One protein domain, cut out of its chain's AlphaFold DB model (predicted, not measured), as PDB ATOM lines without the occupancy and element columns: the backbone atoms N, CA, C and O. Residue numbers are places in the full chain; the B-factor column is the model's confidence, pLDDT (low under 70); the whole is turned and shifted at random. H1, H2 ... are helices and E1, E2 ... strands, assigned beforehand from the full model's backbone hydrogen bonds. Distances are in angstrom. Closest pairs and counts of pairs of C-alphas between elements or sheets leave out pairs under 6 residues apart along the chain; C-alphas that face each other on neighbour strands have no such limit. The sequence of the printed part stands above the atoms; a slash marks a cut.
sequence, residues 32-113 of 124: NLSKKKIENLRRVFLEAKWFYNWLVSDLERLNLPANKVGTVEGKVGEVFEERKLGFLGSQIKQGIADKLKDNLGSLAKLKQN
ATOM      1  N   ASN A  32      92.836   2.278 308.350       68.88
ATOM      2  CA  ASN A  32      93.511   2.762 309.568       68.88
ATOM      3  C   ASN A  32      92.607   2.840 310.819       68.88
ATOM      4  O   ASN A  32      92.635   3.801 311.603       68.88
ATOM      5  N   LEU A  33      91.789   1.806 311.024       76.88
ATOM      6  CA  LEU A  33      91.027   1.631 312.254       76.88
ATOM      7  C   LEU A  33      91.932   1.045 313.345       76.88
ATOM      8  O   LEU A  33      92.339  -0.111 313.279       76.88
ATOM      9  N   SER A  34      92.225   1.832 314.381       83.88
ATOM     10  CA  SER A  34      92.830   1.290 315.597       83.88
ATOM     11  C   SER A  34      91.848   0.351 316.305       83.88
ATOM     12  O   SER A  34      90.631   0.485 316.149       83.88
ATOM     13  N   LYS A  35      92.355  -0.556 317.152       87.38
ATOM     14  CA  LYS A  35      91.515  -1.459 317.967       87.38
ATOM     15  C   LYS A  35      90.407  -0.698 318.716       87.38
ATOM     16  O   LYS A  35      89.258  -1.129 318.720       87.38
ATOM     17  N   LYS A  36      90.724   0.490 319.247       87.88
ATOM     18  CA  LYS A  36      89.767   1.381 319.923       87.88
ATOM     19  C   LYS A  36      88.649   1.880 318.997       87.88
ATOM     20  O   LYS A  36      87.495   1.916 319.404       87.88
ATOM     21  N   LYS A  37      88.964   2.249 317.748       85.69
ATOM     22  CA  LYS A  37      87.948   2.688 316.773       85.69
ATOM     23  C   LYS A  37      87.007   1.544 316.388       85.69
ATOM     24  O   LYS A  37      85.810   1.774 316.262       85.69
ATOM     25  N   ILE A  38      87.536   0.329 316.238       87.19
ATOM     26  CA  ILE A  38      86.730  -0.870 315.952       87.19
ATOM     27  C   ILE A  38      85.770  -1.155 317.109       87.19
ATOM     28  O   ILE A  38      84.586  -1.380 316.877       87.19
ATOM     29  N   GLU A  39      86.262  -1.105 318.345       89.31
ATOM     30  CA  GLU A  39      85.440  -1.309 319.539       89.31
ATOM     31  C   GLU A  39      84.323  -0.262 319.644       89.31
ATOM     32  O   GLU A  39      83.158  -0.609 319.828       89.31
ATOM     33  N   ASN A  40      84.644   1.015 319.417       88.44
ATOM     34  CA  ASN A  40      83.641   2.081 319.395       88.44
ATOM     35  C   ASN A  40      82.591   1.853 318.302       88.44
ATOM     36  O   ASN A  40      81.403   2.004 318.563       88.44
ATOM     37  N   LEU A  41      83.004   1.456 317.094       87.62
ATOM     38  CA  LEU A  41      82.073   1.133 316.010       87.62
ATOM     39  C   LEU A  41      81.138  -0.010 316.406       87.62
ATOM     40  O   LEU A  41      79.926   0.110 316.241       87.62
ATOM     41  N   ARG A  42      81.675  -1.094 316.975       88.94
ATOM     42  CA  ARG A  42      80.868  -2.221 317.469       88.94
ATOM     43  C   ARG A  42      79.847  -1.765 318.508       88.94
ATOM     44  O   ARG A  42      78.686  -2.154 318.409       88.94
ATOM     45  N   ARG A  43      80.246  -0.897 319.445       89.50
ATOM     46  CA  ARG A  43      79.335  -0.314 320.444       89.50
ATOM     47  C   ARG A  43      78.247   0.546 319.810       89.50
ATOM     48  O   ARG A  43      77.090   0.378 320.169       89.50
ATOM     49  N   VAL A  44      78.582   1.381 318.824       89.88
ATOM     50  CA  VAL A  44      77.588   2.171 318.072       89.88
ATOM     51  C   VAL A  44      76.566   1.262 317.388       89.88
ATOM     52  O   VAL A  44      75.369   1.510 317.493       89.88
ATOM     53  N   PHE A  45      77.000   0.192 316.715       88.75
ATOM     54  CA  PHE A  45      76.073  -0.746 316.069       88.75
ATOM     55  C   PHE A  45      75.190  -1.488 317.076       88.75
ATOM     56  O   PHE A  45      74.001  -1.689 316.824       88.75
ATOM     57  N   LEU A  46      75.756  -1.876 318.216       89.62
ATOM     58  CA  LEU A  46      75.029  -2.562 319.277       89.62
ATOM     59  C   LEU A  46      73.965  -1.658 319.914       89.62
ATOM     60  O   LEU A  46      72.803  -2.049 320.012       89.62
ATOM     61  N   GLU A  47      74.332  -0.427 320.268       90.12
ATOM     62  CA  GLU A  47      73.396   0.575 320.775       90.12
ATOM     63  C   GLU A  47      72.315   0.921 319.743       90.12
ATOM     64  O   GLU A  47      71.144   1.053 320.097       90.12
ATOM     65  N   ALA A  48      72.674   1.015 318.457       90.38
ATOM     66  CA  ALA A  48      71.712   1.266 317.385       90.38
ATOM     67  C   ALA A  48      70.674   0.142 317.301       90.38
ATOM     68  O   ALA A  48      69.491   0.414 317.108       90.38
ATOM     69  N   LYS A  49      71.102  -1.114 317.483       89.69
ATOM     70  CA  LYS A  49      70.209  -2.276 317.525       89.69
ATOM     71  C   LYS A  49      69.259  -2.213 318.717       89.69
ATOM     72  O   LYS A  49      68.067  -2.450 318.545       89.69
ATOM     73  N   TRP A  50      69.756  -1.871 319.906       90.62
ATOM     74  CA  TRP A  50      68.900  -1.713 321.085       90.62
ATOM     75  C   TRP A  50      67.882  -0.595 320.895       90.62
ATOM     76  O   TRP A  50      66.696  -0.816 321.112       90.62
ATOM     77  N   PHE A  51      68.325   0.567 320.414       90.50
ATOM     78  CA  PHE A  51      67.444   1.699 320.146       90.50
ATOM     79  C   PHE A  51      66.380   1.369 319.093       90.50
ATOM     80  O   PHE A  51      65.208   1.684 319.279       90.50
ATOM     81  N   TYR A  52      66.758   0.670 318.022       89.75
ATOM     82  CA  TYR A  52      65.816   0.210 317.007       89.75
ATOM     83  C   TYR A  52      64.770  -0.751 317.585       89.75
ATOM     84  O   TYR A  52      63.577  -0.541 317.391       89.75
ATOM     85  N   ASN A  53      65.198  -1.771 318.332       88.44
ATOM     86  CA  ASN A  53      64.282  -2.734 318.944       88.44
ATOM     87  C   ASN A  53      63.336  -2.061 319.945       88.44
ATOM     88  O   ASN A  53      62.150  -2.373 319.972       88.44
ATOM     89  N   TRP A  54      63.846  -1.105 320.720       90.19
ATOM     90  CA  TRP A  54      63.053  -0.314 321.654       90.19
ATOM     91  C   TRP A  54      61.973   0.511 320.937       90.19
ATOM     92  O   TRP A  54      60.825   0.518 321.377       90.19
ATOM     93  N   LEU A  55      62.288   1.130 319.793       89.19
ATOM     94  CA  LEU A  55      61.294   1.830 318.968       89.19
ATOM     95  C   LEU A  55      60.283   0.883 318.303       89.19
ATOM     96  O   LEU A  55      59.125   1.242 318.141       89.19
ATOM     97  N   VAL A  56      60.708  -0.312 317.889       87.56
ATOM     98  CA  VAL A  56      59.816  -1.302 317.259       87.56
ATOM     99  C   VAL A  56      58.863  -1.930 318.274       87.56
ATOM    100  O   VAL A  56      57.730  -2.242 317.921       87.56
ATOM    101  N   SER A  57      59.306  -2.109 319.523       86.44
ATOM    102  CA  SER A  57      58.479  -2.703 320.582       86.44
ATOM    103  C   SER A  57      57.255  -1.861 320.948       86.44
ATOM    104  O   SER A  57      56.255  -2.413 321.392       86.44
ATOM    105  N   ASP A  58      57.323  -0.550 320.731       85.62
ATOM    106  CA  ASP A  58      56.226   0.377 320.974       85.62
ATOM    107  C   ASP A  58      56.363   1.564 320.014       85.62
ATOM    108  O   ASP A  58      57.243   2.420 320.142       85.62
ATOM    109  N   LEU A  59      55.476   1.579 319.019       84.88
ATOM    110  CA  LEU A  59      55.504   2.546 317.931       84.88
ATOM    111  C   LEU A  59      55.094   3.953 318.376       84.88
ATOM    112  O   LEU A  59      55.418   4.906 317.668       84.88
ATOM    113  N   GLU A  60      54.443   4.130 319.532       85.81
ATOM    114  CA  GLU A  60      54.116   5.468 320.042       85.81
ATOM    115  C   GLU A  60      55.386   6.266 320.361       85.81
ATOM    116  O   GLU A  60      55.425   7.492 320.210       85.81
ATOM    117  N   ARG A  61      56.486   5.564 320.667       85.69
ATOM    118  CA  ARG A  61      57.814   6.149 320.904       85.69
ATOM    119  C   ARG A  61      58.377   6.874 319.686       85.69
ATOM    120  O   ARG A  61      59.235   7.739 319.841       85.69
ATOM    121  N   LEU A  62      57.883   6.592 318.478       84.38
ATOM    122  CA  LEU A  62      58.248   7.340 317.270       84.38
ATOM    123  C   LEU A  62      57.771   8.801 317.300       84.38
ATOM    124  O   LEU A  62      58.304   9.628 316.552       84.38
ATOM    125  N   ASN A  63      56.793   9.133 318.146       83.06
ATOM    126  CA  ASN A  63      56.338  10.509 318.353       83.06
ATOM    127  C   ASN A  63      57.233  11.279 319.335       83.06
ATOM    128  O   ASN A  63      57.185  12.507 319.378       83.06
ATOM    129  N   LEU A  64      58.076  10.578 320.098       85.06
ATOM    130  CA  LEU A  64      59.010  11.195 321.030       85.06
ATOM    131  C   LEU A  64      60.230  11.778 320.297       85.06
ATOM    132  O   LEU A  64      60.639  11.289 319.239       85.06
ATOM    133  N   PRO A  65      60.877  12.807 320.872       85.81
ATOM    134  CA  PRO A  65      62.127  13.338 320.345       85.81
ATOM    135  C   PRO A  65      63.263  12.309 320.499       85.81
ATOM    136  O   PRO A  65      63.928  12.239 321.533       85.81
ATOM    137  N   ALA A  66      63.514  11.531 319.440       83.50
ATOM    138  CA  ALA A  66      64.523  10.464 319.383       83.50
ATOM    139  C   ALA A  66      65.932  10.907 319.825       83.50
ATOM    140  O   ALA A  66      66.686  10.138 320.418       83.50
ATOM    141  N   ASN A  67      66.289  12.169 319.583       83.06
ATOM    142  CA  ASN A  67      67.563  12.758 319.996       83.06
ATOM    143  C   ASN A  67      67.738  12.882 321.519       83.06
ATOM    144  O   ASN A  67      68.876  12.932 321.981       83.06
ATOM    145  N   LYS A  68      66.647  12.932 322.293       84.00
ATOM    146  CA  LYS A  68      66.680  13.077 323.757       84.00
ATOM    147  C   LYS A  68      66.703  11.740 324.498       84.00
ATOM    148  O   LYS A  68      66.885  11.726 325.711       84.00
ATOM    149  N   VAL A  69      66.545  10.619 323.793       84.38
ATOM    150  CA  VAL A  69      66.524   9.289 324.412       84.38
ATOM    151  C   VAL A  69      67.933   8.920 324.878       84.38
ATOM    152  O   VAL A  69      68.833   8.703 324.063       84.38
ATOM    153  N   GLY A  70      68.139   8.898 326.194       81.38
ATOM    154  CA  GLY A  70      69.420   8.570 326.828       81.38
ATOM    155  C   GLY A  70      69.550   7.107 327.256       81.38
ATOM    156  O   GLY A  70      70.668   6.601 327.335       81.38
ATOM    157  N   THR A  71      68.428   6.429 327.475       85.44
ATOM    158  CA  THR A  71      68.360   5.054 327.979       85.44
ATOM    159  C   THR A  71      67.270   4.307 327.221       85.44
ATOM    160  O   THR A  71      66.269   4.908 326.833       85.44
ATOM    161  N   VAL A  72      67.481   3.018 326.976       87.12
ATOM    162  CA  VAL A  72      66.517   2.125 326.332       87.12
ATOM    163  C   VAL A  72      66.402   0.832 327.109       87.12
ATOM    164  O   VAL A  72      67.389   0.335 327.641       87.12
ATOM    165  N   GLU A  73      65.213   0.258 327.119       84.06
ATOM    166  CA  GLU A  73      64.995  -1.082 327.652       84.06
ATOM    167  C   GLU A  73      65.321  -2.109 326.566       84.06
ATOM    168  O   GLU A  73      64.742  -2.100 325.476       84.06
ATOM    169  N   GLY A  74      66.287  -2.981 326.848       75.62
ATOM    170  CA  GLY A  74      66.657  -4.091 325.982       75.62
ATOM    171  C   GLY A  74      66.228  -5.416 326.595       75.62
ATOM    172  O   GLY A  74      66.572  -5.704 327.736       75.62
ATOM    173  N   LYS A  75      65.523  -6.253 325.828       75.19
ATOM    174  CA  LYS A  75      65.220  -7.629 326.239       75.19
ATOM    175  C   LYS A  75      66.479  -8.500 326.139       75.19
ATOM    176  O   LYS A  75      67.070  -8.610 325.061       75.19
ATOM    177  N   VAL A  76      66.875  -9.119 327.246       70.50
ATOM    178  CA  VAL A  76      68.018 -10.034 327.368       70.50
ATOM    179  C   VAL A  76      67.494 -11.352 327.919       70.50
ATOM    180  O   VAL A  76      67.235 -11.492 329.112       70.50
ATOM    181  N   GLY A  77      67.276 -12.321 327.032       72.25
ATOM    182  CA  GLY A  77      66.548 -13.534 327.402       72.25
ATOM    183  C   GLY A  77      65.116 -13.194 327.822       72.25
ATOM    184  O   GLY A  77      64.361 -12.642 327.024       72.25
ATOM    185  N   GLU A  78      64.762 -13.502 329.067       71.75
ATOM    186  CA  GLU A  78      63.437 -13.258 329.659       71.75
ATOM    187  C   GLU A  78      63.336 -11.902 330.388       71.75
ATOM    188  O   GLU A  78      62.236 -11.470 330.724       71.75
ATOM    189  N   VAL A  79      64.457 -11.205 330.618       73.94
ATOM    190  CA  VAL A  79      64.510 -10.002 331.467       73.94
ATOM    191  C   VAL A  79      64.697  -8.739 330.624       73.94
ATOM    192  O   VAL A  79      65.390  -8.751 329.604       73.94
ATOM    193  N   PHE A  80      64.076  -7.637 331.045       78.00
ATOM    194  CA  PHE A  80      64.321  -6.309 330.485       78.00
ATOM    195  C   PHE A  80      65.394  -5.596 331.306       78.00
ATOM    196  O   PHE A  80      65.247  -5.421 332.512       78.00
ATOM    197  N   GLU A  81      66.475  -5.188 330.645       83.25
ATOM    198  CA  GLU A  81      67.543  -4.395 331.252       83.25
ATOM    199  C   GLU A  81      67.530  -2.974 330.691       83.25
ATOM    200  O   GLU A  81      67.455  -2.776 329.473       83.25
ATOM    201  N   GLU A  82      67.686  -1.979 331.564       84.94
ATOM    202  CA  GLU A  82      67.951  -0.610 331.139       84.94
ATOM    203  C   GLU A  82      69.380  -0.476 330.601       84.94
ATOM    204  O   GLU A  82      70.366  -0.843 331.244       84.94
ATOM    205  N   ARG A  83      69.504   0.091 329.400       85.31
ATOM    206  CA  ARG A  83      70.778   0.281 328.708       85.31
ATOM    207  C   ARG A  83      70.957   1.723 328.291       85.31
ATOM    208  O   ARG A  83      70.154   2.286 327.550       85.31
ATOM    209  N   LYS A  84      72.056   2.322 328.742       87.38
ATOM    210  CA  LYS A  84      72.413   3.699 328.404       87.38
ATOM    211  C   LYS A  84      72.956   3.782 326.976       87.38
ATOM    212  O   LYS A  84      73.829   3.005 326.599       87.38
ATOM    213  N   LEU A  85      72.473   4.759 326.216       87.31
ATOM    214  CA  LEU A  85      72.960   5.100 324.880       87.31
ATOM    215  C   LEU A  85      74.015   6.204 324.988       87.31
ATOM    216  O   LEU A  85      73.676   7.391 325.019       87.31
ATOM    217  N   GLY A  86      75.285   5.813 325.080       84.31
ATOM    218  CA  GLY A  86      76.410   6.742 325.217       84.31
ATOM    219  C   GLY A  86      77.153   7.016 323.911       84.31
ATOM    220  O   GLY A  86      77.765   8.072 323.766       84.31
ATOM    221  N   PHE A  87      77.105   6.084 322.960       84.81
ATOM    222  CA  PHE A  87      77.874   6.141 321.717       84.81
ATOM    223  C   PHE A  87      77.041   6.609 320.515       84.81
ATOM    224  O   PHE A  87      77.610   7.093 319.533       84.81
ATOM    225  N   LEU A  88      75.706   6.516 320.565       87.81
ATOM    226  CA  LEU A  88      74.848   7.084 319.522       87.81
ATOM    227  C   LEU A  88      74.743   8.612 319.604       87.81
ATOM    228  O   LEU A  88      74.161   9.166 320.539       87.81
ATOM    229  N   GLY A  89      75.190   9.289 318.547       86.62
ATOM    230  CA  GLY A  89      74.941  10.717 318.355       86.62
ATOM    231  C   GLY A  89      73.474  11.033 318.033       86.62
ATOM    232  O   GLY A  89      72.759  10.223 317.437       86.62
ATOM    233  N   SER A  90      73.037  12.250 318.366       87.88
ATOM    234  CA  SER A  90      71.655  12.727 318.188       87.88
ATOM    235  C   SER A  90      71.124  12.581 316.758       87.88
ATOM    236  O   SER A  90      69.985  12.164 316.567       87.88
ATOM    237  N   GLN A  91      71.962  12.868 315.757       87.12
ATOM    238  CA  GLN A  91      71.588  12.761 314.343       87.12
ATOM    239  C   GLN A  91      71.357  11.306 313.913       87.12
ATOM    240  O   GLN A  91      70.453  11.029 313.130       87.12
ATOM    241  N   ILE A  92      72.131  10.360 314.458       87.75
ATOM    242  CA  ILE A  92      71.948   8.928 314.182       87.75
ATOM    243  C   ILE A  92      70.631   8.448 314.796       87.75
ATOM    244  O   ILE A  92      69.878   7.739 314.135       87.75
ATOM    245  N   LYS A  93      70.314   8.877 316.028       90.69
ATOM    246  CA  LYS A  93      69.039   8.544 316.687       90.69
ATOM    247  C   LYS A  93      67.840   9.029 315.867       90.69
ATOM    248  O   LYS A  93      66.920   8.256 315.619       90.69
ATOM    249  N   GLN A  94      67.882  10.274 315.394       90.50
ATOM    250  CA  GLN A  94      66.849  10.818 314.504       90.50
ATOM    251  C   GLN A  94      66.746  10.014 313.204       90.50
ATOM    252  O   GLN A  94      65.669   9.527 312.879       90.50
ATOM    253  N   GLY A  95      67.873   9.766 312.529       90.19
ATOM    254  CA  GLY A  95      67.883   9.005 311.280       90.19
ATOM    255  C   GLY A  95      67.342   7.577 311.417       90.19
ATOM    256  O   GLY A  95      66.697   7.078 310.497       90.19
ATOM    257  N   ILE A  96      67.560   6.911 312.557       90.44
ATOM    258  CA  ILE A  96      66.974   5.589 312.831       90.44
ATOM    259  C   ILE A  96      65.450   5.687 312.973       90.44
ATOM    260  O   ILE A  96      64.738   4.875 312.380       90.44
ATOM    261  N   ALA A  97      64.952   6.668 313.729       90.25
ATOM    262  CA  ALA A  97      63.518   6.860 313.935       90.25
ATOM    263  C   ALA A  97      62.795   7.222 312.627       90.25
ATOM    264  O   ALA A  97      61.767   6.623 312.311       90.25
ATOM    265  N   ASP A  98      63.362   8.133 311.834       90.75
ATOM    266  CA  ASP A  98      62.798   8.543 310.544       90.75
ATOM    267  C   ASP A  98      62.765   7.372 309.560       90.75
ATOM    268  O   ASP A  98      61.731   7.078 308.963       90.75
ATOM    269  N   LYS A  99      63.858   6.604 309.477       89.44
ATOM    270  CA  LYS A  99      63.904   5.405 308.634       89.44
ATOM    271  C   LYS A  99      62.876   4.357 309.061       89.44
ATOM    272  O   LYS A  99      62.317   3.666 308.210       89.44
ATOM    273  N   LEU A 100      62.623   4.208 310.363       89.44
ATOM    274  CA  LEU A 100      61.580   3.310 310.852       89.44
ATOM    275  C   LEU A 100      60.185   3.801 310.434       89.44
ATOM    276  O   LEU A 100      59.402   2.995 309.932       89.44
ATOM    277  N   LYS A 101      59.897   5.104 310.549       88.44
ATOM    278  CA  LYS A 101      58.640   5.703 310.061       88.44
ATOM    279  C   LYS A 101      58.443   5.473 308.563       88.44
ATOM    280  O   LYS A 101      57.378   5.007 308.155       88.44
ATOM    281  N   ASP A 102      59.472   5.723 307.759       87.88
ATOM    282  CA  ASP A 102      59.433   5.525 306.306       87.88
ATOM    283  C   ASP A 102      59.178   4.059 305.935       87.88
ATOM    284  O   ASP A 102      58.374   3.760 305.044       87.88
ATOM    285  N   ASN A 103      59.824   3.127 306.645       86.56
ATOM    286  CA  ASN A 103      59.614   1.694 306.454       86.56
ATOM    287  C   ASN A 103      58.171   1.292 306.787       86.56
ATOM    288  O   ASN A 103      57.541   0.594 305.996       86.56
ATOM    289  N   LEU A 104      57.625   1.752 307.918       85.50
ATOM    290  CA  LEU A 104      56.241   1.472 308.314       85.50
ATOM    291  C   LEU A 104      55.236   2.048 307.311       85.50
ATOM    292  O   LEU A 104      54.310   1.351 306.901       85.50
ATOM    293  N   GLY A 105      55.452   3.283 306.852       84.50
ATOM    294  CA  GLY A 105      54.621   3.907 305.823       84.50
ATOM    295  C   GLY A 105      54.674   3.155 304.491       84.50
ATOM    296  O   GLY A 105      53.648   2.963 303.839       84.50
ATOM    297  N   SER A 106      55.854   2.673 304.102       83.38
ATOM    298  CA  SER A 106      56.028   1.856 302.896       83.38
ATOM    299  C   SER A 106      55.314   0.507 303.018       83.38
ATOM    300  O   SER A 106      54.625   0.093 302.086       83.38
ATOM    301  N   LEU A 107      55.401  -0.149 304.178       82.50
ATOM    302  CA  LEU A 107      54.687  -1.398 304.459       82.50
ATOM    303  C   LEU A 107      53.165  -1.208 304.460       82.50
ATOM    304  O   LEU A 107      52.450  -2.037 303.901       82.50
ATOM    305  N   ALA A 108      52.664  -0.108 305.029       82.06
ATOM    306  CA  ALA A 108      51.240   0.218 305.012       82.06
ATOM    307  C   ALA A 108      50.717   0.390 303.577       82.06
ATOM    308  O   ALA A 108      49.685  -0.186 303.229       82.06
ATOM    309  N   LYS A 109      51.464   1.099 302.718       81.88
ATOM    310  CA  LYS A 109      51.139   1.244 301.288       81.88
ATOM    311  C   LYS A 109      51.152  -0.098 300.555       81.88
ATOM    312  O   LYS A 109      50.246  -0.380 299.780       81.88
ATOM    313  N   LEU A 110      52.139  -0.955 300.822       77.56
ATOM    314  CA  LEU A 110      52.205  -2.295 300.228       77.56
ATOM    315  C   LEU A 110      51.019  -3.174 300.648       77.56
ATOM    316  O   LEU A 110      50.464  -3.881 299.808       77.56
ATOM    317  N   LYS A 111      50.596  -3.088 301.918       76.25
ATOM    318  CA  LYS A 111      49.412  -3.792 302.429       76.25
ATOM    319  C   LYS A 111      48.121  -3.285 301.779       76.25
ATOM    320  O   LYS A 111      47.290  -4.100 301.397       76.25
ATOM    321  N   GLN A 112      47.965  -1.967 301.624       75.25
ATOM    322  CA  GLN A 112      46.826  -1.366 300.910       75.25
ATOM    323  C   GLN A 112      46.771  -1.807 299.442       75.25
ATOM    324  O   GLN A 112      45.693  -2.063 298.920       75.25
ATOM    325  N   ASN A 113      47.932  -1.980 298.810       75.81
ATOM    326  CA  ASN A 113      48.055  -2.454 297.432       75.81
ATOM    327  C   ASN A 113      47.928  -3.988 297.289       75.81
ATOM    328  O   ASN A 113      48.217  -4.528 296.225       75.81
TER     329      ASN A 113
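What this domain is: This is residues 32 to 113 of the 124 residues of the protein "Transposase" of Methylacidiphilum fumariolicum (strain SolV) (UniProt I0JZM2). A two-stranded hairpin, E1 and E2, packs through E1 on the long helix H1, and a second long helix, H3, crosses H1 on its other side. Two stretches stick out and stand free: residues 34 to 39, of which 35 to 39 belong to H1, and residues 105 to 113, of which 105 to 112 belong to H3. The printed part has 82 residues with three named helices and two named strands, in the order H1 H2 E1 E2 H3 along the chain; the class is mostly helix, and the sheet, in the order E1 - E2, is antiparallel. It is only just loose, close to compact, with a radius of gyration of the C-alphas of 14.6 A, spanning 48 by 34 by 24 A.

Where its parts are: Find E1 at residues 71 to 76 and E2 at 79 to 84. H1, residues 35 to 57, runs 33.2 A from C-alpha 35 at (91.515, -1.459, 317.967); H2 is residues 59 to 63. H3, residues 90 to 112, runs 33.4 A to C-alpha 112 at (46.826, -1.366, 300.910).

How they stand to each other: In the hairpin, N 72 and O 83 are 2.8 A apart, within hydrogen-bond range. The closest C-alphas of H1 and E1, Trp 50 and Gly 74, are 5.9 A apart. H1 touches H3 with residues 48 to 55 alone, closest at the C-alphas of Tyr 52 and Ile 96, 6.9 A, at a steep tilt of 43 degrees, the same way. H2 is close to H3 but not clearly touching, closest at the C-alphas of Leu 62 and Ala 97, 6.3 A. Every O i to N i+4 pair is within range in H1 and H3; H2 has 0 of 1, but 2 of 2 O i to N i+3 pairs.

The domain as a whole: The farthest C-alphas, Ser 34 and Asn 113, are 48.5 A apart. There is no cut and no long link; residue 32 alone has pLDDT under 70.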